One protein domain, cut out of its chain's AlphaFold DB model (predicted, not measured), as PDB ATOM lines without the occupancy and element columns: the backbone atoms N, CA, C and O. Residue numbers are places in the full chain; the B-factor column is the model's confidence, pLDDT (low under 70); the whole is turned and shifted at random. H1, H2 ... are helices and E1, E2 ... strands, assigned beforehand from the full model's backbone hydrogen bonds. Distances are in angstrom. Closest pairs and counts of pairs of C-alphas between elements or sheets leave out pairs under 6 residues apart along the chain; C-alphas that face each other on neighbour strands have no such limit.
ATOM      1  N   ILE A   3     -14.831  29.558 -47.096       32.25
ATOM      2  CA  ILE A   3     -13.375  29.647 -47.339       32.25
ATOM      3  C   ILE A   3     -12.982  29.251 -48.742       32.25
ATOM      4  O   ILE A   3     -13.517  28.308 -49.333       32.25
ATOM      5  N   SER A   4     -11.972  29.957 -49.224       34.84
ATOM      6  CA  SER A   4     -11.425  29.792 -50.543       34.84
ATOM      7  C   SER A   4      -9.903  29.682 -50.469       34.84
ATOM      8  O   SER A   4      -9.239  30.520 -49.868       34.84
ATOM      9  N   VAL A   5      -9.344  28.602 -51.023       34.25
ATOM     10  CA  VAL A   5      -7.910  28.286 -50.883       34.25
ATOM     11  C   VAL A   5      -7.289  27.924 -52.225       34.25
ATOM     12  O   VAL A   5      -7.884  27.188 -53.017       34.25
ATOM     13  N   PHE A   6      -6.063  28.383 -52.444       37.19
ATOM     14  CA  PHE A   6      -5.172  27.922 -53.497       37.19
ATOM     15  C   PHE A   6      -3.937  27.262 -52.872       37.19
ATOM     16  O   PHE A   6      -3.189  27.944 -52.178       37.19
ATOM     17  N   SER A   7      -3.726  25.955 -53.083       32.12
ATOM     18  CA  SER A   7      -2.642  25.196 -52.425       32.12
ATOM     19  C   SER A   7      -1.662  24.560 -53.421       32.12
ATOM     20  O   SER A   7      -2.071  23.939 -54.408       32.12
ATOM     21  N   LEU A   8      -0.356  24.705 -53.175       36.16
ATOM     22  CA  LEU A   8       0.732  24.216 -54.030       36.16
ATOM     23  C   LEU A   8       1.774  23.448 -53.193       36.16
ATOM     24  O   LEU A   8       2.381  24.009 -52.285       36.16
ATOM     25  N   GLY A   9       2.016  22.170 -53.511       30.88
ATOM     26  CA  GLY A   9       3.005  21.340 -52.804       30.88
ATOM     27  C   GLY A   9       4.454  21.555 -53.288       30.88
ATOM     28  O   GLY A   9       4.674  21.772 -54.475       30.88
ATOM     29  N   LEU A  10       5.463  21.419 -52.415       35.19
ATOM     30  CA  LEU A  10       6.900  21.597 -52.734       35.19
ATOM     31  C   LEU A  10       7.681  20.282 -52.885       35.19
ATOM     32  O   LEU A  10       7.513  19.368 -52.076       35.19
ATOM     33  N   GLY A  11       8.596  20.196 -53.858       31.25
ATOM     34  CA  GLY A  11       9.607  19.130 -53.966       31.25
ATOM     35  C   GLY A  11      11.031  19.692 -53.872       31.25
ATOM     36  O   GLY A  11      11.360  20.637 -54.579       31.25
ATOM     37  N   LEU A  97       8.254  24.709 -69.679       56.47
ATOM     38  CA  LEU A  97       7.702  25.178 -68.417       56.47
ATOM     39  C   LEU A  97       6.181  25.038 -68.507       56.47
ATOM     40  O   LEU A  97       5.551  25.566 -69.421       56.47
ATOM     41  N   THR A  98       5.590  24.296 -67.575       72.44
ATOM     42  CA  THR A  98       4.141  24.116 -67.483       72.44
ATOM     43  C   THR A  98       3.436  25.477 -67.477       72.44
ATOM     44  O   THR A  98       3.427  26.167 -66.459       72.44
ATOM     45  N   HIS A  99       2.832  25.869 -68.603       86.75
ATOM     46  CA  HIS A  99       2.017  27.076 -68.696       86.75
ATOM     47  C   HIS A  99       0.539  26.708 -68.572       86.75
ATOM     48  O   HIS A  99      -0.065  26.135 -69.486       86.75
ATOM     49  N   VAL A 100      -0.041  27.018 -67.413       91.00
ATOM     50  CA  VAL A 100      -1.462  26.781 -67.165       91.00
ATOM     51  C   VAL A 100      -2.272  27.960 -67.696       91.00
ATOM     52  O   VAL A 100      -2.067  29.103 -67.298       91.00
ATOM     53  N   THR A 101      -3.209  27.670 -68.590       92.38
ATOM     54  CA  THR A 101      -4.179  28.607 -69.155       92.38
ATOM     55  C   THR A 101      -5.589  28.169 -68.788       92.38
ATOM     56  O   THR A 101      -5.811  27.076 -68.259       92.38
ATOM     57  N   LYS A 102      -6.584  28.990 -69.133       94.38
ATOM     58  CA  LYS A 102      -7.979  28.613 -68.914       94.38
ATOM     59  C   LYS A 102      -8.378  27.309 -69.631       94.38
ATOM     60  O   LYS A 102      -9.234  26.567 -69.155       94.38
ATOM     61  N   ASP A 103      -7.748  27.002 -70.760       93.50
ATOM     62  CA  ASP A 103      -8.150  25.867 -71.592       93.50
ATOM     63  C   ASP A 103      -7.576  24.537 -71.084       93.50
ATOM     64  O   ASP A 103      -8.158  23.487 -71.342       93.50
ATOM     65  N   ASN A 104      -6.466  24.574 -70.335       93.69
ATOM     66  CA  ASN A 104      -5.819  23.381 -69.780       93.69
ATOM     67  C   ASN A 104      -5.871  23.304 -68.241       93.69
ATOM     68  O   ASN A 104      -5.341  22.355 -67.670       93.69
ATOM     69  N   PHE A 105      -6.526  24.256 -67.568       96.12
ATOM     70  CA  PHE A 105      -6.554  24.381 -66.109       96.12
ATOM     71  C   PHE A 105      -6.850  23.060 -65.379       96.12
ATOM     72  O   PHE A 105      -6.065  22.629 -64.534       96.12
ATOM     73  N   LEU A 106      -7.921  22.356 -65.761       96.50
ATOM     74  CA  LEU A 106      -8.328  21.098 -65.116       96.50
ATOM     75  C   LEU A 106      -7.372  19.923 -65.381       96.50
ATOM     76  O   LEU A 106      -7.462  18.897 -64.705       96.50
ATOM     77  N   ALA A 107      -6.433  20.042 -66.323       94.81
ATOM     78  CA  ALA A 107      -5.368  19.053 -66.483       94.81
ATOM     79  C   ALA A 107      -4.350  19.137 -65.333       94.81
ATOM     80  O   ALA A 107      -3.843  18.105 -64.898       94.81
ATOM     81  N   TYR A 108      -4.117  20.338 -64.794       94.81
ATOM     82  CA  TYR A 108      -3.081  20.613 -63.793       94.81
ATOM     83  C   TYR A 108      -3.627  20.844 -62.387       94.81
ATOM     84  O   TYR A 108      -2.942  20.523 -61.418       94.81
ATOM     85  N   PHE A 109      -4.853  21.347 -62.268       96.56
ATOM     86  CA  PHE A 109      -5.500  21.620 -60.992       96.56
ATOM     87  C   PHE A 109      -6.599  20.612 -60.676       96.56
ATOM     88  O   PHE A 109      -7.319  20.136 -61.560       96.56
ATOM     89  N   SER A 110      -6.715  20.285 -59.394       97.19
ATOM     90  CA  SER A 110      -7.881  19.626 -58.809       97.19
ATOM     91  C   SER A 110      -8.766  20.681 -58.160       97.19
ATOM     92  O   SER A 110      -8.250  21.598 -57.528       97.19
ATOM     93  N   LEU A 111     -10.082  20.545 -58.309       97.88
ATOM     94  CA  LEU A 111     -11.071  21.322 -57.562       97.88
ATOM     95  C   LEU A 111     -11.571  20.475 -56.392       97.88
ATOM     96  O   LEU A 111     -11.828  19.286 -56.573       97.88
ATOM     97  N   ASN A 112     -11.747  21.089 -55.227       97.06
ATOM     98  CA  ASN A 112     -12.218  20.428 -54.015       97.06
ATOM     99  C   ASN A 112     -13.339  21.240 -53.350       97.06
ATOM    100  O   ASN A 112     -13.386  22.471 -53.448       97.06
ATOM    101  N   GLY A 113     -14.220  20.546 -52.624       97.06
ATOM    102  CA  GLY A 113     -15.327  21.169 -51.898       97.06
ATOM    103  C   GLY A 113     -16.336  21.841 -52.835       97.06
ATOM    104  O   GLY A 113     -16.794  21.229 -53.797       97.06
ATOM    105  N   SER A 114     -16.691  23.096 -52.561       98.12
ATOM    106  CA  SER A 114     -17.626  23.884 -53.375       98.12
ATOM    107  C   SER A 114     -17.022  24.476 -54.648       98.12
ATOM    108  O   SER A 114     -17.744  25.142 -55.391       98.12
ATOM    109  N   ALA A 115     -15.723  24.287 -54.894       98.56
ATOM    110  CA  ALA A 115     -15.050  24.937 -56.005       98.56
ATOM    111  C   ALA A 115     -15.564  24.423 -57.361       98.56
ATOM    112  O   ALA A 115     -15.637  23.220 -57.612       98.56
ATOM    113  N   THR A 116     -15.881  25.350 -58.261       98.62
ATOM    114  CA  THR A 116     -16.310  25.080 -59.641       98.62
ATOM    115  C   THR A 116     -15.468  25.885 -60.624       98.62
ATOM    116  O   THR A 116     -14.826  26.865 -60.243       98.62
ATOM    117  N   TYR A 117     -15.445  25.469 -61.891       98.62
ATOM    118  CA  TYR A 117     -14.642  26.119 -62.921       98.62
ATOM    119  C   TYR A 117     -15.443  26.390 -64.193       98.62
ATOM    120  O   TYR A 117     -15.976  25.465 -64.806       98.62
ATOM    121  N   ASP A 118     -15.481  27.656 -64.604       98.12
ATOM    122  CA  ASP A 118     -15.968  28.084 -65.914       98.12
ATOM    123  C   ASP A 118     -14.784  28.198 -66.883       98.12
ATOM    124  O   ASP A 118     -14.010  29.156 -66.847       98.12
ATOM    125  N   GLN A 119     -14.662  27.222 -67.784       96.19
ATOM    126  CA  GLN A 119     -13.593  27.164 -68.784       96.19
ATOM    127  C   GLN A 119     -13.683  28.272 -69.847       96.19
ATOM    128  O   GLN A 119     -12.662  28.683 -70.410       96.19
ATOM    129  N   ASN A 120     -14.885  28.777 -70.133       96.62
ATOM    130  CA  ASN A 120     -15.056  29.830 -71.127       96.62
ATOM    131  C   ASN A 120     -14.472  31.141 -70.600       96.62
ATOM    132  O   ASN A 120     -13.710  31.803 -71.309       96.62
ATOM    133  N   ALA A 121     -14.783  31.470 -69.344       96.56
ATOM    134  CA  ALA A 121     -14.310  32.680 -68.681       96.56
ATOM    135  C   ALA A 121     -12.916  32.534 -68.043       96.56
ATOM    136  O   ALA A 121     -12.235  33.536 -67.831       96.56
ATOM    137  N   GLY A 122     -12.476  31.309 -67.740       96.75
ATOM    138  CA  GLY A 122     -11.264  31.056 -66.959       96.75
ATOM    139  C   GLY A 122     -11.420  31.401 -65.479       96.75
ATOM    140  O   GLY A 122     -10.454  31.818 -64.843       96.75
ATOM    141  N   ILE A 123     -12.635  31.274 -64.941       98.56
ATOM    142  CA  ILE A 123     -12.968  31.668 -63.570       98.56
ATOM    143  C   ILE A 123     -13.152  30.417 -62.718       98.56
ATOM    144  O   ILE A 123     -13.995  29.571 -63.015       98.56
ATOM    145  N   VAL A 124     -12.385  30.327 -61.632       98.62
ATOM    146  CA  VAL A 124     -12.657  29.387 -60.544       98.62
ATOM    147  C   VAL A 124     -13.546  30.097 -59.529       98.62
ATOM    148  O   VAL A 124     -13.112  31.053 -58.888       98.62
ATOM    149  N   THR A 125     -14.780  29.629 -59.366       98.56
ATOM    150  CA  THR A 125     -15.640  30.054 -58.255       98.56
ATOM    151  C   THR A 125     -15.367  29.121 -57.096       98.56
ATOM    152  O   THR A 125     -15.799  27.971 -57.110       98.56
ATOM    153  N   ILE A 126     -14.605  29.595 -56.117       98.38
ATOM    154  CA  ILE A 126     -14.117  28.746 -55.030       98.38
ATOM    155  C   ILE A 126     -15.227  28.539 -53.990       98.38
ATOM    156  O   ILE A 126     -15.529  27.405 -53.611       98.38
ATOM    157  N   THR A 127     -15.912  29.621 -53.622       98.25
ATOM    158  CA  THR A 127     -17.163  29.608 -52.859       98.25
ATOM    159  C   THR A 127     -18.203  30.485 -53.560       98.25
ATOM    160  O   THR A 127     -17.867  31.572 -54.033       98.25
ATOM    161  N   PRO A 128     -19.464  30.034 -53.681       97.12
ATOM    162  CA  PRO A 128     -20.562  30.935 -54.012       97.12
ATOM    163  C   PRO A 128     -20.904  31.825 -52.804       97.12
ATOM    164  O   PRO A 128     -20.509  31.520 -51.677       97.12
ATOM    165  N   ASP A 129     -21.673  32.894 -53.032       95.94
ATOM    166  CA  ASP A 129     -22.235  33.755 -51.978       95.94
ATOM    167  C   ASP A 129     -23.374  33.030 -51.236       95.94
ATOM    168  O   ASP A 129     -24.562  33.310 -51.391       95.94
ATOM    169  N   GLU A 130     -22.996  31.995 -50.489       95.25
ATOM    170  CA  GLU A 130     -23.874  31.135 -49.708       95.25
ATOM    171  C   GLU A 130     -23.237  30.825 -48.346       95.25
ATOM    172  O   GLU A 130     -22.017  30.841 -48.155       95.25
ATOM    173  N   TYR A 131     -24.075  30.475 -47.372       93.56
ATOM    174  CA  TYR A 131     -23.594  30.055 -46.062       93.56
ATOM    175  C   TYR A 131     -22.849  28.710 -46.122       93.56
ATOM    176  O   TYR A 131     -23.190  27.822 -46.902       93.56
ATOM    177  N   ASN A 132     -21.874  28.554 -45.220       93.69
ATOM    178  CA  ASN A 132     -21.160  27.304 -44.925       93.69
ATOM    179  C   ASN A 132     -20.563  26.593 -46.153       93.69
ATOM    180  O   ASN A 132     -20.757  25.393 -46.341       93.69
ATOM    181  N   LYS A 133     -19.852  27.338 -47.002       97.31
ATOM    182  CA  LYS A 133     -19.135  26.795 -48.156       97.31
ATOM    183  C   LYS A 133     -17.649  26.694 -47.864       97.31
ATOM    184  O   LYS A 133     -17.054  27.524 -47.195       97.31
ATOM    185  N   VAL A 134     -17.032  25.651 -48.380       97.50
ATOM    186  CA  VAL A 134     -15.593  25.457 -48.280       97.50
ATOM    187  C   VAL A 134     -15.156  24.923 -49.617       97.50
ATOM    188  O   VAL A 134     -15.654  23.885 -50.053       97.50
ATOM    189  N   GLY A 135     -14.259  25.639 -50.278       98.00
ATOM    190  CA  GLY A 135     -13.722  25.233 -51.561       98.00
ATOM    191  C   GLY A 135     -12.240  25.526 -51.652       98.00
ATOM    192  O   GLY A 135     -11.714  26.451 -51.036       98.00
ATOM    193  N   ASN A 136     -11.549  24.730 -52.453       98.00
ATOM    194  CA  ASN A 136     -10.184  25.031 -52.835       98.00
ATOM    195  C   ASN A 136      -9.857  24.447 -54.198       98.00
ATOM    196  O   ASN A 136     -10.603  23.637 -54.751       98.00
ATOM    197  N   PHE A 137      -8.714  24.856 -54.720       97.56
ATOM    198  CA  PHE A 137      -8.097  24.201 -55.851       97.56
ATOM    199  C   PHE A 137      -6.594  24.106 -55.637       97.56
ATOM    200  O   PHE A 137      -5.969  25.020 -55.097       97.56
ATOM    201  N   SER A 138      -6.017  22.976 -56.029       96.06
ATOM    202  CA  SER A 138      -4.606  22.684 -55.792       96.06
ATOM    203  C   SER A 138      -3.940  22.098 -57.022       96.06
ATOM    204  O   SER A 138      -4.586  21.422 -57.833       96.06
ATOM    205  N   LEU A 139      -2.645  22.373 -57.193       94.94
ATOM    206  CA  LEU A 139      -1.888  21.701 -58.244       94.94
ATOM    207  C   LEU A 139      -1.819  20.204 -57.946       94.94
ATOM    208  O   LEU A 139      -1.483  19.772 -56.846       94.94
ATOM    209  N   LYS A 140      -2.023  19.402 -58.988       93.88
ATOM    210  CA  LYS A 140      -1.820  17.950 -58.961       93.88
ATOM    211  C   LYS A 140      -0.345  17.567 -58.819       93.88
ATOM    212  O   LYS A 140      -0.040  16.426 -58.478       93.88
ATOM    213  N   SER A 141       0.568  18.500 -59.084       91.00
ATOM    214  CA  SER A 141       2.019  18.304 -59.059       91.00
ATOM    215  C   SER A 141       2.703  19.305 -58.134       91.00
ATOM    216  O   SER A 141       2.190  20.393 -57.889       91.00
ATOM    217  N   LYS A 142       3.883  18.934 -57.631       90.38
ATOM    218  CA  LYS A 142       4.705  19.827 -56.812       90.38
ATOM    219  C   LYS A 142       5.448  20.848 -57.683       90.38
ATOM    220  O   LYS A 142       5.857  20.515 -58.795       90.38
ATOM    221  N   ILE A 143       5.641  22.059 -57.166       89.25
ATOM    222  CA  ILE A 143       6.485  23.092 -57.783       89.25
ATOM    223  C   ILE A 143       7.937  22.884 -57.333       89.25
ATOM    224  O   ILE A 143       8.201  22.611 -56.158       89.25
ATOM    225  N   ASP A 144       8.876  23.015 -58.272       86.69
ATOM    226  CA  ASP A 144      10.306  23.115 -57.974       86.69
ATOM    227  C   ASP A 144      10.670  24.568 -57.659       86.69
ATOM    228  O   ASP A 144      10.679  25.425 -58.541       86.69
ATOM    229  N   MET A 145      11.003  24.837 -56.398       85.81
ATOM    230  CA  MET A 145      11.341  26.183 -55.925       85.81
ATOM    231  C   MET A 145      12.750  26.643 -56.330       85.81
ATOM    232  O   MET A 145      13.108  27.788 -56.065       85.81
ATOM    233  N   ASN A 146      13.551  25.790 -56.980       87.88
ATOM    234  CA  ASN A 146      14.807  26.215 -57.610       87.88
ATOM    235  C   ASN A 146      14.581  26.906 -58.961       87.88
ATOM    236  O   ASN A 146      15.514  27.479 -59.526       87.88
ATOM    237  N   THR A 147      13.352  26.855 -59.477       83.75
ATOM    238  CA  THR A 147      12.955  27.485 -60.730       83.75
ATOM    239  C   THR A 147      11.934  28.581 -60.440       83.75
ATOM    240  O   THR A 147      11.020  28.413 -59.635       83.75
ATOM    241  N   SER A 148      12.077  29.733 -61.094       87.56
ATOM    242  CA  SER A 148      11.095  30.809 -60.972       87.56
ATOM    243  C   SER A 148       9.742  30.375 -61.538       87.56
ATOM    244  O   SER A 148       9.672  29.756 -62.598       87.56
ATOM    245  N   PHE A 149       8.663  30.767 -60.871       88.44
ATOM    246  CA  PHE A 149       7.304  30.655 -61.388       88.44
ATOM    247  C   PHE A 149       6.607  32.015 -61.302       88.44
ATOM    248  O   PHE A 149       7.078  32.946 -60.648       88.44
ATOM    249  N   THR A 150       5.475  32.152 -61.982       89.56
ATOM    250  CA  THR A 150       4.652  33.363 -61.924       89.56
ATOM    251  C   THR A 150       3.187  32.968 -61.919       89.56
ATOM    252  O   THR A 150       2.751  32.185 -62.760       89.56
ATOM    253  N   LEU A 151       2.431  33.526 -60.974       89.88
ATOM    254  CA  LEU A 151       0.976  33.450 -60.939       89.88
ATOM    255  C   LEU A 151       0.421  34.828 -61.304       89.88
ATOM    256  O   LEU A 151       0.619  35.790 -60.569       89.88
ATOM    257  N   THR A 152      -0.285  34.910 -62.429       90.69
ATOM    258  CA  THR A 152      -0.942  36.142 -62.880       90.69
ATOM    259  C   THR A 152      -2.435  35.896 -62.957       90.69
ATOM    260  O   THR A 152      -2.884  34.983 -63.647       90.69
ATOM    261  N   GLY A 153      -3.218  36.722 -62.272       91.56
ATOM    262  CA  GLY A 153      -4.662  36.564 -62.235       91.56
ATOM    263  C   GLY A 153      -5.367  37.766 -61.633       91.56
ATOM    264  O   GLY A 153      -4.774  38.823 -61.414       91.56
ATOM    265  N   LYS A 154      -6.662  37.592 -61.384       95.75
ATOM    266  CA  LYS A 154      -7.504  38.539 -60.659       95.75
ATOM    267  C   LYS A 154      -8.232  37.787 -59.559       95.75
ATOM    268  O   LYS A 154      -8.553  36.614 -59.727       95.75
ATOM    269  N   VAL A 155      -8.519  38.491 -58.477       97.00
ATOM    270  CA  VAL A 155      -9.287  37.970 -57.350       97.00
ATOM    271  C   VAL A 155     -10.559  38.795 -57.199       97.00
ATOM    272  O   VAL A 155     -10.527  40.018 -57.333       97.00
ATOM    273  N   ASN A 156     -11.674  38.118 -56.938       97.25
ATOM    274  CA  ASN A 156     -12.933  38.730 -56.538       97.25
ATOM    275  C   ASN A 156     -13.247  38.280 -55.104       97.25
ATOM    276  O   ASN A 156     -13.450  37.090 -54.888       97.25
ATOM    277  N   LEU A 157     -13.285  39.218 -54.153       96.38
ATOM    278  CA  LEU A 157     -13.586  38.954 -52.736       96.38
ATOM    279  C   LEU A 157     -15.080  39.104 -52.395       96.38
ATOM    280  O   LEU A 157     -15.467  39.009 -51.237       96.38
ATOM    281  N   GLY A 158     -15.927  39.339 -53.400       95.19
ATOM    282  CA  GLY A 158     -17.346  39.617 -53.207       95.19
ATOM    283  C   GLY A 158     -17.632  41.102 -52.963       95.19
ATOM    284  O   GLY A 158     -16.765  41.963 -53.108       95.19
ATOM    285  N   SER A 159     -18.893  41.407 -52.656       94.19
ATOM    286  CA  SER A 159     -19.400  42.781 -52.506       94.19
ATOM    287  C   SER A 159     -20.184  43.017 -51.213       94.19
ATOM    288  O   SER A 159     -20.608  44.143 -50.951       94.19
ATOM    289  N   ASN A 160     -20.395  41.976 -50.405       92.44
ATOM    290  CA  ASN A 160     -21.087  42.091 -49.128       92.44
ATOM    291  C   ASN A 160     -20.148  42.748 -48.097       92.44
ATOM    292  O   ASN A 160     -19.079  42.195 -47.840       92.44
ATOM    293  N   PRO A 161     -20.521  43.879 -47.472       88.31
ATOM    294  CA  PRO A 161     -19.690  44.525 -46.453       88.31
ATOM    295  C   PRO A 161     -19.500  43.677 -45.185       88.31
ATOM    296  O   PRO A 161     -18.585  43.941 -44.419       88.31
ATOM    297  N   ASN A 162     -20.343  42.659 -44.975       89.31
ATOM    298  CA  ASN A 162     -20.197  41.650 -43.921       89.31
ATOM    299  C   ASN A 162     -19.735  40.295 -44.496       89.31
ATOM    300  O   ASN A 162     -20.064  39.241 -43.950       89.31
ATOM    301  N   GLY A 163     -19.081  40.307 -45.662       93.19
ATOM    302  CA  GLY A 163     -18.598  39.115 -46.350       93.19
ATOM    303  C   GLY A 163     -17.453  38.439 -45.597       93.19
ATOM    304  O   GLY A 163     -16.561  39.099 -45.076       93.19
ATOM    305  N   ALA A 164     -17.480  37.111 -45.561       95.69
ATOM    306  CA  ALA A 164     -16.518  36.275 -44.854       95.69
ATOM    307  C   ALA A 164     -16.336  34.942 -45.611       95.69
ATOM    308  O   ALA A 164     -17.263  34.482 -46.283       95.69
ATOM    309  N   ASP A 165     -15.201  34.256 -45.511       96.88
ATOM    310  CA  ASP A 165     -14.091  34.521 -44.573       96.88
ATOM    311  C   ASP A 165     -12.886  35.184 -45.272       96.88
ATOM    312  O   ASP A 165     -12.204  36.021 -44.698       96.88
ATOM    313  N   GLY A 166     -12.676  34.873 -46.552       97.44
ATOM    314  CA  GLY A 166     -11.607  35.426 -47.381       97.44
ATOM    315  C   GLY A 166     -10.933  34.344 -48.226       97.44
ATOM    316  O   GLY A 166     -11.489  33.255 -48.419       97.44
ATOM    317  N   ILE A 167      -9.745  34.652 -48.756       98.38
ATOM    318  CA  ILE A 167      -8.988  33.762 -49.648       98.38
ATOM    319  C   ILE A 167      -7.539  33.607 -49.188       98.38
ATOM    320  O   ILE A 167      -6.839  34.603 -49.015       98.38
ATOM    321  N   GLY A 168      -7.062  32.367 -49.072       98.06
ATOM    322  CA  GLY A 168      -5.653  32.050 -48.834       98.06
ATOM    323  C   GLY A 168      -4.945  31.484 -50.063       98.06
ATOM    324  O   GLY A 168      -5.486  30.653 -50.794       98.06
ATOM    325  N   PHE A 169      -3.698  31.898 -50.260       97.56
ATOM    326  CA  PHE A 169      -2.751  31.307 -51.204       97.56
ATOM    327  C   PHE A 169      -1.629  30.664 -50.400       97.56
ATOM    328  O   PHE A 169      -1.024  31.346 -49.580       97.56
ATOM    329  N   ALA A 170      -1.336  29.386 -50.623       97.44
ATOM    330  CA  ALA A 170      -0.366  28.648 -49.824       97.44
ATOM    331  C   ALA A 170       0.591  27.808 -50.675       97.44
ATOM    332  O   ALA A 170       0.197  27.110 -51.612       97.44
ATOM    333  N   PHE A 171       1.855  27.834 -50.270       96.69
ATOM    334  CA  PHE A 171       2.925  26.949 -50.708       96.69
ATOM    335  C   PHE A 171       3.346  26.116 -49.508       96.69
ATOM    336  O   PHE A 171       3.673  26.690 -48.476       96.69
ATOM    337  N   HIS A 172       3.332  24.790 -49.608       97.44
ATOM    338  CA  HIS A 172       3.561  23.927 -48.446       97.44
ATOM    339  C   HIS A 172       4.339  22.655 -48.799       97.44
ATOM    340  O   HIS A 172       4.384  22.210 -49.947       97.44
ATOM    341  N   ASN A 173       4.946  22.023 -47.796       94.94
ATOM    342  CA  ASN A 173       5.825  20.867 -48.011       94.94
ATOM    343  C   ASN A 173       5.085  19.519 -47.993       94.94
ATOM    344  O   ASN A 173       5.663  18.506 -48.398       94.94
ATOM    345  N   GLY A 174       3.816  19.516 -47.575       95.38
ATOM    346  CA  GLY A 174       2.944  18.337 -47.515       95.38
ATOM    347  C   GLY A 174       2.609  17.703 -48.875       95.38
ATOM    348  O   GLY A 174       3.209  18.009 -49.912       95.38
ATOM    349  N   ASN A 175       1.648  16.783 -48.888       95.69
ATOM    350  CA  ASN A 175       1.165  16.119 -50.102       95.69
ATOM    351  C   ASN A 175       0.298  17.065 -50.938       95.69
ATOM    352  O   ASN A 175      -0.383  17.922 -50.399       95.69
ATOM    353  N   THR A 176       0.231  16.877 -52.258       94.12
ATOM    354  CA  THR A 176      -0.610  17.714 -53.149       94.12
ATOM    355  C   THR A 176      -2.116  17.613 -52.870       94.12
ATOM    356  O   THR A 176      -2.904  18.413 -53.376       94.12
ATOM    357  N   THR A 177      -2.519  16.625 -52.072       94.88
ATOM    358  CA  THR A 177      -3.887  16.419 -51.587       94.88
ATOM    359  C   THR A 177      -4.170  17.095 -50.249       94.88
ATOM    360  O   THR A 177      -5.327  17.118 -49.840       94.88
ATOM    361  N   ASP A 178      -3.150  17.598 -49.550       96.00
ATOM    362  CA  ASP A 178      -3.345  18.271 -48.268       96.00
ATOM    363  C   ASP A 178      -3.978  19.646 -48.515       96.00
ATOM    364  O   ASP A 178      -3.580  20.394 -49.414       96.00
ATOM    365  N   ILE A 179      -4.983  19.973 -47.708       95.00
ATOM    366  CA  ILE A 179      -5.743  21.220 -47.780       95.00
ATOM    367  C   ILE A 179      -5.779  21.848 -46.389       95.00
ATOM    368  O   ILE A 179      -5.832  21.128 -45.390       95.00
ATOM    369  N   GLY A 180      -5.721  23.176 -46.308       97.31
ATOM    370  CA  GLY A 180      -5.823  23.859 -45.022       97.31
ATOM    371  C   GLY A 180      -7.261  23.963 -44.522       97.31
ATOM    372  O   GLY A 180      -8.229  23.722 -45.247       97.31
ATOM    373  N   ASN A 181      -7.377  24.326 -43.251       98.19
ATOM    374  CA  ASN A 181      -8.630  24.397 -42.520       98.19
ATOM    375  C   ASN A 181      -9.465  25.624 -42.907       98.19
ATOM    376  O   ASN A 181      -8.957  26.659 -43.341       98.19
ATOM    377  N   ALA A 182     -10.769  25.493 -42.697       97.69
ATOM    378  CA  ALA A 182     -11.779  26.512 -42.919       97.69
ATOM    379  C   ALA A 182     -11.820  27.608 -41.839       97.69
ATOM    380  O   ALA A 182     -11.076  27.581 -40.853       97.69
ATOM    381  N   GLY A 183     -12.730  28.570 -42.026       97.00
ATOM    382  CA  GLY A 183     -12.921  29.734 -41.161       97.00
ATOM    383  C   GLY A 183     -11.665  30.598 -41.075       97.00
ATOM    384  O   GLY A 183     -10.961  30.748 -42.070       97.00
ATOM    385  N   GLY A 184     -11.345  31.076 -39.869       97.00
ATOM    386  CA  GLY A 184     -10.199  31.956 -39.585       97.00
ATOM    387  C   GLY A 184      -8.809  31.377 -39.894       97.00
ATOM    388  O   GLY A 184      -7.810  32.061 -39.731       97.00
ATOM    389  N   ASN A 185      -8.714  30.130 -40.368       98.19
ATOM    390  CA  ASN A 185      -7.464  29.573 -40.896       98.19
ATOM    391  C   ASN A 185      -7.213  29.939 -42.369       98.19
ATOM    392  O   ASN A 185      -6.118  29.670 -42.868       98.19
ATOM    393  N   LEU A 186      -8.221  30.482 -43.072       97.94
ATOM    394  CA  LEU A 186      -8.165  30.950 -44.466       97.94
ATOM    395  C   LEU A 186      -7.576  29.915 -45.441       97.94
ATOM    396  O   LEU A 186      -7.002  30.260 -46.470       97.94
ATOM    397  N   GLY A 187      -7.691  28.621 -45.126       98.00
ATOM    398  CA  GLY A 187      -7.097  27.562 -45.933       98.00
ATOM    399  C   GLY A 187      -5.590  27.385 -45.825       98.00
ATOM    400  O   GLY A 187      -5.029  26.592 -46.576       98.00
ATOM    401  N   ILE A 188      -4.927  28.105 -44.924       98.69
ATOM    402  CA  ILE A 188      -3.479  28.021 -44.718       98.69
ATOM    403  C   ILE A 188      -3.185  27.177 -43.470       98.69
ATOM    404  O   ILE A 188      -2.375  26.252 -43.527       98.69
ATOM    405  N   GLY A 189      -3.898  27.425 -42.364       98.44
ATOM    406  CA  GLY A 189      -3.748  26.652 -41.125       98.44
ATOM    407  C   GLY A 189      -3.991  25.156 -41.332       98.44
ATOM    408  O   GLY A 189      -4.964  24.748 -41.962       98.44
ATOM    409  N   GLY A 190      -3.108  24.312 -40.807       98.12
ATOM    410  CA  GLY A 190      -3.115  22.860 -41.012       98.12
ATOM    411  C   GLY A 190      -2.177  22.370 -42.116       98.12
ATOM    412  O   GLY A 190      -1.818  21.193 -42.110       98.12
ATOM    413  N   LEU A 191      -1.724  23.244 -43.021       98.50
ATOM    414  CA  LEU A 191      -0.744  22.877 -44.042       98.50
ATOM    415  C   LEU A 191       0.665  22.807 -43.451       98.50
ATOM    416  O   LEU A 191       1.079  23.686 -42.707       98.50
ATOM    417  N   GLN A 192       1.425  21.777 -43.816       97.62
ATOM    418  CA  GLN A 192       2.775  21.555 -43.296       97.62
ATOM    419  C   GLN A 192       3.813  22.543 -43.848       97.62
ATOM    420  O   GLN A 192       4.054  22.539 -45.059       97.62
ATOM    421  N   ASN A 193       4.517  23.254 -42.953       97.12
ATOM    422  CA  ASN A 193       5.585  24.215 -43.278       97.12
ATOM    423  C   ASN A 193       5.175  25.139 -44.429       97.12
ATOM    424  O   ASN A 193       5.826  25.177 -45.477       97.12
ATOM    425  N   ALA A 194       4.022  25.773 -44.281       98.00
ATOM    426  CA  ALA A 194       3.452  26.593 -45.320       98.00
ATOM    427  C   ALA A 194       4.000  28.015 -45.236       98.00
ATOM    428  O   ALA A 194       4.150  28.569 -44.153       98.00
ATOM    429  N   LEU A 195       4.242  28.604 -46.401       96.94
ATOM    430  CA  LEU A 195       4.288  30.046 -46.586       96.94
ATOM    431  C   LEU A 195       3.106  30.419 -47.470       96.94
ATOM    432  O   LEU A 195       2.905  29.839 -48.540       96.94
ATOM    433  N   GLY A 196       2.334  31.399 -47.038       96.69
ATOM    434  CA  GLY A 196       1.160  31.848 -47.749       96.69
ATOM    435  C   GLY A 196       0.953  33.347 -47.692       96.69
ATOM    436  O   GLY A 196       1.687  34.089 -47.046       96.69
ATOM    437  N   PHE A 197      -0.073  33.777 -48.409       97.38
ATOM    438  CA  PHE A 197      -0.593  35.133 -48.395       97.38
ATOM    439  C   PHE A 197      -2.112  35.045 -48.306       97.38
ATOM    440  O   PHE A 197      -2.725  34.301 -49.079       97.38
ATOM    441  N   LYS A 198      -2.720  35.776 -47.373       97.25
ATOM    442  CA  LYS A 198      -4.179  35.827 -47.232       97.25
ATOM    443  C   LYS A 198      -4.739  37.168 -47.684       97.25
ATOM    444  O   LYS A 198      -4.080  38.196 -47.574       97.25
ATOM    445  N   LEU A 199      -5.964  37.126 -48.191       97.31
ATOM    446  CA  LEU A 199      -6.862  38.254 -48.399       97.31
ATOM    447  C   LEU A 199      -8.059  38.019 -47.482       97.31
ATOM    448  O   LEU A 199      -8.965  37.258 -47.824       97.31
ATOM    449  N   ASP A 200      -8.004  38.611 -46.300       97.44
ATOM    450  CA  ASP A 200      -8.937  38.375 -45.211       97.44
ATOM    451  C   ASP A 200     -10.042  39.428 -45.217       97.44
ATOM    452  O   ASP A 200      -9.763  40.628 -45.304       97.44
ATOM    453  N   THR A 201     -11.299  38.994 -45.159       97.50
ATOM    454  CA  THR A 201     -12.455  39.897 -45.127       97.50
ATOM    455  C   THR A 201     -13.202  39.849 -43.802       97.50
ATOM    456  O   THR A 201     -14.178  40.585 -43.648       97.50
ATOM    457  N   TRP A 202     -12.748  39.048 -42.831       97.12
ATOM    458  CA  TRP A 202     -13.435  38.877 -41.561       97.12
ATOM    459  C   TRP A 202     -12.483  38.833 -40.366       97.12
ATOM    460  O   TRP A 202     -11.666  37.938 -40.247       97.12
ATOM    461  N   SER A 203     -12.652  39.757 -39.416       96.00
ATOM    462  CA  SER A 203     -11.812  39.777 -38.217       96.00
ATOM    463  C   SER A 203     -12.114  38.631 -37.257       96.00
ATOM    464  O   SER A 203     -13.199  38.546 -36.669       96.00
ATOM    465  N   ASN A 204     -11.107  37.803 -37.016       97.12
ATOM    466  CA  ASN A 204     -11.107  36.703 -36.072       97.12
ATOM    467  C   ASN A 204     -10.270  37.024 -34.822       97.12
ATOM    468  O   ASN A 204      -9.102  37.394 -34.888       97.12
ATOM    469  N   GLY A 205     -10.856  36.808 -33.641       97.94
ATOM    470  CA  GLY A 205     -10.082  36.642 -32.407       97.94
ATOM    471  C   GLY A 205      -9.504  35.228 -32.300       97.94
ATOM    472  O   GLY A 205      -9.953  34.320 -33.003       97.94
ATOM    473  N   TYR A 206      -8.547  35.031 -31.389       98.19
ATOM    474  CA  TYR A 206      -7.996  33.706 -31.086       98.19
ATOM    475  C   TYR A 206      -9.099  32.721 -30.671       98.19
ATOM    476  O   TYR A 206      -9.927  33.032 -29.809       98.19
ATOM    477  N   GLN A 207      -9.062  31.513 -31.236       98.50
ATOM    478  CA  GLN A 207      -9.931  30.401 -30.869       98.50
ATOM    479  C   GLN A 207      -9.078  29.190 -30.497       98.50
ATOM    480  O   GLN A 207      -8.426  28.584 -31.350       98.50
ATOM    481  N   ALA A 208      -9.144  28.792 -29.225       98.44
ATOM    482  CA  ALA A 208      -8.533  27.548 -28.777       98.44
ATOM    483  C   ALA A 208      -9.174  26.346 -29.504       98.44
ATOM    484  O   ALA A 208     -10.405  26.332 -29.669       98.44
ATOM    485  N   PRO A 209      -8.384  25.326 -29.892       98.62
ATOM    486  CA  PRO A 209      -8.915  24.086 -30.445       98.62
ATOM    487  C   PRO A 209      -9.936  23.443 -29.496       98.62
ATOM    488  O   PRO A 209      -9.712  23.365 -28.284       98.62
ATOM    489  N   GLN A 210     -11.062  22.973 -30.034       98.50
ATOM    490  CA  GLN A 210     -12.087  22.280 -29.240       98.50
ATOM    491  C   GLN A 210     -11.855  20.769 -29.118       98.50
ATOM    492  O   GLN A 210     -12.458  20.146 -28.244       98.50
ATOM    493  N   SER A 211     -11.001  20.192 -29.970       98.31
ATOM    494  CA  SER A 211     -10.708  18.759 -30.005       98.31
ATOM    495  C   SER A 211      -9.309  18.442 -29.489       98.31
ATOM    496  O   SER A 211      -8.335  19.080 -29.886       98.31
ATOM    497  N   ASP A 212      -9.205  17.369 -28.705       97.94
ATOM    498  CA  ASP A 212      -7.941  16.839 -28.175       97.94
ATOM    499  C   ASP A 212      -7.174  15.951 -29.173       97.94
ATOM    500  O   ASP A 212      -6.193  15.302 -28.816       97.94
ATOM    501  N   LYS A 213      -7.623  15.879 -30.429       97.94
ATOM    502  CA  LYS A 213      -6.898  15.176 -31.496       97.94
ATOM    503  C   LYS A 213      -5.809  16.063 -32.089       97.94
ATOM    504  O   LYS A 213      -5.923  17.288 -32.047       97.94
ATOM    505  N   ASP A 214      -4.800  15.458 -32.708       97.00
ATOM    506  CA  ASP A 214      -3.811  16.192 -33.502       97.00
ATOM    507  C   ASP A 214      -4.426  16.740 -34.795       97.00
ATOM    508  O   ASP A 214      -5.418  16.218 -35.310       97.00
ATOM    509  N   GLY A 215      -3.817  17.793 -35.345       96.00
ATOM    510  CA  GLY A 215      -4.370  18.538 -36.477       96.00
ATOM    511  C   GLY A 215      -4.609  17.681 -37.722       96.00
ATOM    512  O   GLY A 215      -5.600  17.879 -38.415       96.00
ATOM    513  N   SER A 216      -3.763  16.675 -37.966       94.62
ATOM    514  CA  SER A 216      -3.898  15.743 -39.099       94.62
ATOM    515  C   SER A 216      -5.128  14.828 -39.016       94.62
ATOM    516  O   SER A 216      -5.460  14.157 -39.991       94.62
ATOM    517  N   GLN A 217      -5.793  14.774 -37.860       97.06
ATOM    518  CA  GLN A 217      -6.978  13.953 -37.612       97.06
ATOM    519  C   GLN A 217      -8.277  14.772 -37.616       97.06
ATOM    520  O   GLN A 217      -9.354  14.202 -37.410       97.06
ATOM    521  N   ILE A 218      -8.182  16.093 -37.787       97.75
ATOM    522  CA  ILE A 218      -9.325  17.001 -37.843       97.75
ATOM    523  C   ILE A 218      -9.753  17.172 -39.299       97.75
ATOM    524  O   ILE A 218      -8.924  17.338 -40.192       97.75
ATOM    525  N   ASP A 219     -11.060  17.121 -39.542       96.62
ATOM    526  CA  ASP A 219     -11.606  17.461 -40.852       96.62
ATOM    527  C   ASP A 219     -11.359  18.948 -41.129       96.62
ATOM    528  O   ASP A 219     -11.732  19.795 -40.319       96.62
ATOM    529  N   SER A 220     -10.787  19.263 -42.293       95.94
ATOM    530  CA  SER A 220     -10.501  20.637 -42.732       95.94
ATOM    531  C   SER A 220     -11.701  21.595 -42.664       95.94
ATOM    532  O   SER A 220     -11.527  22.807 -42.583       95.94
ATOM    533  N   THR A 221     -12.931  21.080 -42.693       96.50
ATOM    534  CA  THR A 221     -14.161  21.879 -42.604       96.50
ATOM    535  C   THR A 221     -14.610  22.154 -41.165       96.50
ATOM    536  O   THR A 221     -15.459  23.016 -40.946       96.50
ATOM    537  N   ASN A 222     -14.028  21.476 -40.172       97.12
ATOM    538  CA  ASN A 222     -14.338  21.645 -38.757       97.12
ATOM    539  C   ASN A 222     -13.312  22.562 -38.073       97.12
ATOM    540  O   ASN A 222     -12.478  22.141 -37.268       97.12
ATOM    541  N   SER A 223     -13.390  23.849 -38.407       96.38
ATOM    542  CA  SER A 223     -12.445  24.866 -37.937       96.38
ATOM    543  C   SER A 223     -12.424  25.034 -36.416       96.38
ATOM    544  O   SER A 223     -11.380  25.356 -35.862       96.38
ATOM    545  N   ASN A 224     -13.541  24.793 -35.726       97.88
ATOM    546  CA  ASN A 224     -13.618  24.910 -34.267       97.88
ATOM    547  C   ASN A 224     -12.804  23.817 -33.558       97.88
ATOM    548  O   ASN A 224     -12.103  24.100 -32.586       97.88
ATOM    549  N   ASP A 225     -12.861  22.579 -34.054       98.38
ATOM    550  CA  ASP A 225     -12.051  21.485 -33.513       98.38
ATOM    551  C   ASP A 225     -10.556  21.698 -33.788       98.38
ATOM    552  O   ASP A 225      -9.719  21.329 -32.956       98.38
ATOM    553  N   PHE A 226     -10.219  22.332 -34.919       98.56
ATOM    554  CA  PHE A 226      -8.839  22.685 -35.249       98.56
ATOM    555  C   PHE A 226      -8.320  23.870 -34.419       98.56
ATOM    556  O   PHE A 226      -7.203  23.777 -33.913       98.56
ATOM    557  N   GLY A 227      -9.129  24.921 -34.231       98.50
ATOM    558  CA  GLY A 227      -8.747  26.225 -33.666       98.50
ATOM    559  C   GLY A 227      -8.206  27.202 -34.722       98.50
ATOM    560  O   GLY A 227      -8.097  26.844 -35.891       98.50
ATOM    561  N   TRP A 228      -7.887  28.442 -34.343       98.50
ATOM    562  CA  TRP A 228      -7.117  29.382 -35.181       98.50
ATOM    563  C   TRP A 228      -6.466  30.488 -34.340       98.50
ATOM    564  O   TRP A 228      -6.931  30.814 -33.240       98.50
ATOM    565  N   ASN A 229      -5.389  31.077 -34.865       97.88
ATOM    566  CA  ASN A 229      -4.785  32.260 -34.263       97.88
ATOM    567  C   ASN A 229      -5.648  33.506 -34.505       97.88
ATOM    568  O   ASN A 229      -6.373  33.571 -35.490       97.88
ATOM    569  N   GLY A 230      -5.565  34.494 -33.614       96.81
ATOM    570  CA  GLY A 230      -6.231  35.778 -33.836       96.81
ATOM    571  C   GLY A 230      -5.543  36.600 -34.922       96.81
ATOM    572  O   GLY A 230      -4.323  36.522 -35.079       96.81
ATOM    573  N   ASP A 231      -6.328  37.406 -35.625       95.62
ATOM    574  CA  ASP A 231      -5.828  38.321 -36.643       95.62
ATOM    575  C   ASP A 231      -4.959  39.420 -36.041       95.62
ATOM    576  O   ASP A 231      -5.239  39.957 -34.964       95.62
ATOM    577  N   SER A 232      -3.917  39.799 -36.780       93.56
ATOM    578  CA  SER A 232      -3.047  40.915 -36.404       93.56
ATOM    579  C   SER A 232      -3.686  42.290 -36.649       93.56
ATOM    580  O   SER A 232      -3.218  43.291 -36.102       93.56
ATOM    581  N   MET A 233      -4.753  42.364 -37.459       92.56
ATOM    582  CA  MET A 233      -5.403  43.607 -37.887       92.56
ATOM    583  C   MET A 233      -6.917  43.454 -38.067       92.56
ATOM    584  O   MET A 233      -7.461  42.356 -38.133       92.56
ATOM    585  N   ASN A 234      -7.607  44.590 -38.191       93.88
ATOM    586  CA  ASN A 234      -9.020  44.598 -38.553       93.88
ATOM    587  C   ASN A 234      -9.194  44.362 -40.058       93.88
ATOM    588  O   ASN A 234      -8.506  44.976 -40.873       93.88
ATOM    589  N   ALA A 235     -10.160  43.523 -40.414       94.06
ATOM    590  CA  ALA A 235     -10.526  43.233 -41.784       94.06
ATOM    591  C   ALA A 235     -11.220  44.428 -42.472       94.06
ATOM    592  O   ALA A 235     -11.876  45.234 -41.803       94.06
ATOM    593  N   PRO A 236     -11.127  44.534 -43.813       94.62
ATOM    594  CA  PRO A 236     -10.377  43.646 -44.699       94.62
ATOM    595  C   PRO A 236      -8.885  43.998 -44.763       94.62
ATOM    596  O   PRO A 236      -8.520  45.174 -44.754       94.62
ATOM    597  N   TYR A 237      -8.024  42.991 -44.892       95.19
ATOM    598  CA  TYR A 237      -6.585  43.194 -45.072       95.19
ATOM    599  C   TYR A 237      -5.931  42.033 -45.824       95.19
ATOM    600  O   TYR A 237      -6.547  40.997 -46.065       95.19
ATOM    601  N   GLY A 238      -4.672  42.211 -46.219       95.81
ATOM    602  CA  GLY A 238      -3.846  41.118 -46.710       95.81
ATOM    603  C   GLY A 238      -2.502  41.099 -46.006       95.81
ATOM    604  O   GLY A 238      -1.994  42.147 -45.622       95.81
ATOM    605  N   THR A 239      -1.957  39.907 -45.802       96.88
ATOM    606  CA  THR A 239      -0.681  39.712 -45.103       96.88
ATOM    607  C   THR A 239      -0.070  38.378 -45.500       96.88
ATOM    608  O   THR A 239      -0.780  37.464 -45.940       96.88
ATOM    609  N   PHE A 240       1.242  38.243 -45.316       97.69
ATOM    610  CA  PHE A 240       1.864  36.927 -45.347       97.69
ATOM    611  C   PHE A 240       1.499  36.139 -44.089       97.69
ATOM    612  O   PHE A 240       1.283  36.715 -43.023       97.69
ATOM    613  N   VAL A 241       1.423  34.821 -44.243       98.19
ATOM    614  CA  VAL A 241       1.095  33.857 -43.190       98.19
ATOM    615  C   VAL A 241       2.085  32.709 -43.293       98.19
ATOM    616  O   VAL A 241       2.343  32.231 -44.400       98.19
ATOM    617  N   ASP A 242       2.618  32.243 -42.175       97.75
ATOM    618  CA  ASP A 242       3.383  31.002 -42.122       97.75
ATOM    619  C   ASP A 242       2.697  29.961 -41.237       97.75
ATOM    620  O   ASP A 242       1.775  30.267 -40.476       97.75
ATOM    621  N   THR A 243       3.092  28.696 -41.402       98.56
ATOM    622  CA  THR A 243       2.724  27.643 -40.457       98.56
ATOM    623  C   THR A 243       3.945  26.990 -39.844       98.56
ATOM    624  O   THR A 243       4.880  26.565 -40.528       98.56
ATOM    625  N   GLU A 244       3.878  26.821 -38.531       98.00
ATOM    626  CA  GLU A 244       4.852  26.076 -37.746       98.00
ATOM    627  C   GLU A 244       4.145  24.922 -37.034       98.00
ATOM    628  O   GLU A 244       2.947  24.987 -36.751       98.00
ATOM    629  N   ASN A 245       4.867  23.828 -36.780       97.69
ATOM    630  CA  ASN A 245       4.310  22.729 -36.001       97.69
ATOM    631  C   ASN A 245       4.413  23.070 -34.515       97.69
ATOM    632  O   ASN A 245       5.486  22.959 -33.918       97.69
ATOM    633  N   GLU A 246       3.290  23.482 -33.947       97.81
ATOM    634  CA  GLU A 246       3.179  23.980 -32.587       97.81
ATOM    635  C   GLU A 246       2.352  23.051 -31.706       97.81
ATOM    636  O   GLU A 246       1.377  22.427 -32.130       97.81
ATOM    637  N   GLU A 247       2.722  23.022 -30.429       97.94
ATOM    638  CA  GLU A 247       1.911  22.424 -29.383       97.94
ATOM    639  C   GLU A 247       0.939  23.480 -28.840       97.94
ATOM    640  O   GLU A 247       1.323  24.369 -28.077       97.94
ATOM    641  N   VAL A 248      -0.325  23.379 -29.242       98.12
ATOM    642  CA  VAL A 248      -1.383  24.330 -28.884       98.12
ATOM    643  C   VAL A 248      -2.250  23.721 -27.786       98.12
ATOM    644  O   VAL A 248      -2.596  22.542 -27.836       98.12
ATOM    645  N   ALA A 249      -2.602  24.517 -26.776       98.31
ATOM    646  CA  ALA A 249      -3.526  24.085 -25.734       98.31
ATOM    647  C   ALA A 249      -4.975  24.153 -26.242       98.31
ATOM    648  O   ALA A 249      -5.412  25.196 -26.729       98.31
ATOM    649  N   THR A 250      -5.728  23.062 -26.102       98.38
ATOM    650  CA  THR A 250      -7.176  23.035 -26.327       98.38
ATOM    651  C   THR A 250      -7.897  23.890 -25.285       98.38
ATOM    652  O   THR A 250      -7.309  24.329 -24.292       98.38
ATOM    653  N   LYS A 251      -9.204  24.098 -25.472       97.06
ATOM    654  CA  LYS A 251     -10.059  24.803 -24.496       97.06
ATOM    655  C   LYS A 251      -9.962  24.233 -23.066       97.06
ATOM    656  O   LYS A 251     -10.151  24.977 -22.109       97.06
ATOM    657  N   ASP A 252      -9.657  22.939 -22.940       97.12
ATOM    658  CA  ASP A 252      -9.552  22.211 -21.670       97.12
ATOM    659  C   ASP A 252      -8.092  22.108 -21.177       97.12
ATOM    660  O   ASP A 252      -7.804  21.468 -20.166       97.12
ATOM    661  N   GLY A 253      -7.151  22.757 -21.874       97.38
ATOM    662  CA  GLY A 253      -5.730  22.812 -21.526       97.38
ATOM    663  C   GLY A 253      -4.903  21.611 -21.993       97.38
ATOM    664  O   GLY A 253      -3.716  21.533 -21.667       97.38
ATOM    665  N   ILE A 254      -5.493  20.682 -22.751       98.00
ATOM    666  CA  ILE A 254      -4.776  19.533 -23.316       98.00
ATOM    667  C   ILE A 254      -3.896  20.019 -24.465       98.00
ATOM    668  O   ILE A 254      -4.299  20.842 -25.274       98.00
ATOM    669  N   LYS A 255      -2.664  19.532 -24.525       98.19
ATOM    670  CA  LYS A 255      -1.679  19.933 -25.530       98.19
ATOM    671  C   LYS A 255      -1.773  19.028 -26.754       98.19
ATOM    672  O   LYS A 255      -1.676  17.812 -26.613       98.19
ATOM    673  N   VAL A 256      -1.952  19.627 -27.929       98.25
ATOM    674  CA  VAL A 256      -2.124  18.924 -29.209       98.25
ATOM    675  C   VAL A 256      -1.266  19.551 -30.301       98.25
ATOM    676  O   VAL A 256      -1.025  20.758 -30.289       98.25
ATOM    677  N   GLN A 257      -0.815  18.749 -31.265       98.25
ATOM    678  CA  GLN A 257       0.023  19.240 -32.358       98.25
ATOM    679  C   GLN A 257      -0.824  19.877 -33.462       98.25
ATOM    680  O   GLN A 257      -1.846  19.324 -33.895       98.25
ATOM    681  N   ARG A 258      -0.403  21.050 -33.933       98.12
ATOM    682  CA  ARG A 258      -1.039  21.794 -35.022       98.12
ATOM    683  C   ARG A 258       0.027  22.385 -35.927       98.12
ATOM    684  O   ARG A 258       0.961  23.009 -35.449       98.12
ATOM    685  N   TRP A 259      -0.182  22.293 -37.236       98.50
ATOM    686  CA  TRP A 259       0.437  23.236 -38.165       98.50
ATOM    687  C   TRP A 259      -0.298  24.571 -38.042       98.50
ATOM    688  O   TRP A 259      -1.282  24.812 -38.743       98.50
ATOM    689  N   TRP A 260       0.098  25.364 -37.053       98.44
ATOM    690  CA  TRP A 260      -0.616  26.556 -36.616       98.44
ATOM    691  C   TRP A 260      -0.257  27.740 -37.507       98.44
ATOM    692  O   TRP A 260       0.922  27.988 -37.737       98.44
ATOM    693  N   ALA A 261      -1.266  28.435 -38.035       98.19
ATOM    694  CA  ALA A 261      -1.061  29.585 -38.910       98.19
ATOM    695  C   ALA A 261      -0.956  30.882 -38.106       98.19
ATOM    696  O   ALA A 261      -1.799  31.138 -37.242       98.19
ATOM    697  N   LYS A 262       0.038  31.711 -38.424       97.69
ATOM    698  CA  LYS A 262       0.216  33.045 -37.843       97.69
ATOM    699  C   LYS A 262       0.500  34.060 -38.944       97.69
ATOM    700  O   LYS A 262       1.163  33.747 -39.931       97.69
ATOM    701  N   ASP A 263      -0.002  35.275 -38.763       96.62
ATOM    702  CA  ASP A 263       0.379  36.404 -39.608       96.62
ATOM    703  C   ASP A 263       1.877  36.686 -39.417       96.62
ATOM    704  O   ASP A 263       2.372  36.710 -38.290       96.62
ATOM    705  N   VAL A 264       2.598  36.904 -40.518       93.44
ATOM    706  CA  VAL A 264       4.022  37.248 -40.487       93.44
ATOM    707  C   VAL A 264       4.172  38.729 -40.147       93.44
ATOM    708  O   VAL A 264       3.674  39.601 -40.868       93.44
TER     709      VAL A 264
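AT A GLANCE: This is residues 3 to 11 and 97 to 264 of the 268 residues of the protein "Cell surface protein" of Lactiplantibacillus pentosus DSM 20314 (UniProt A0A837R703). The domain has little regular structure: one twisted sheet, E2 E5 E1 E6 E7 E8 E9 in order, mixed, curls like part of a barrel, with the small hairpin E3 and E4 near E5. The 177 printed residues, under half in named elements, run E1 H1 E2 E3 E4 E5 E6 E7 H2 E8 E9. The whole is mostly strand and compact, radius of gyration of the C-alphas 15.8 A, spanning 50 by 39 by 25 A.

HOW THE PARTS SIT: E1, residues 3 to 11, is parallel to E5, 133 to 139 (N 135 to O 3, 2.9 A), and E6, 166 to 172 (N 170 to O 6, 2.8 A). H1, 105 to 108, and H2, 223 to 226, only graze the sheet; each has its one O i to N i+3 pair within range and is too short for i+4. E2, 109 to 113, is antiparallel to E5 (N 112 to O 136, 2.8 A). Hairpins are E3, 116 to 118, with E4, 123 to 125 (N 116 to O 125, 2.9 A); E6 with E7, 195 to 200 (N 169 to O 197, 2.8 A); and E8, 237 to 249, with E9, 255 to 263 (N 246 to O 258, 2.8 A). E7 is antiparallel to E8 (N 196 to O 241, 2.8 A).

IN THESE COORDINATES: E1, 26.1 A long, begins at C-alpha 3 (-13.375, 29.647, -47.339). E8, 27.4 A, bends by 91 degrees at residue 245. E9 ends at C-alpha 263 (0.379, 36.404, -39.608).

THE WHOLE: Residues 12 to 96 are not printed; C-alphas 11 and 97 are 15.8 A apart. Links E5 to E6, E6 to E7 and E7 to H2 are long. Residues 3 to 11 and 97 are under pLDDT 70.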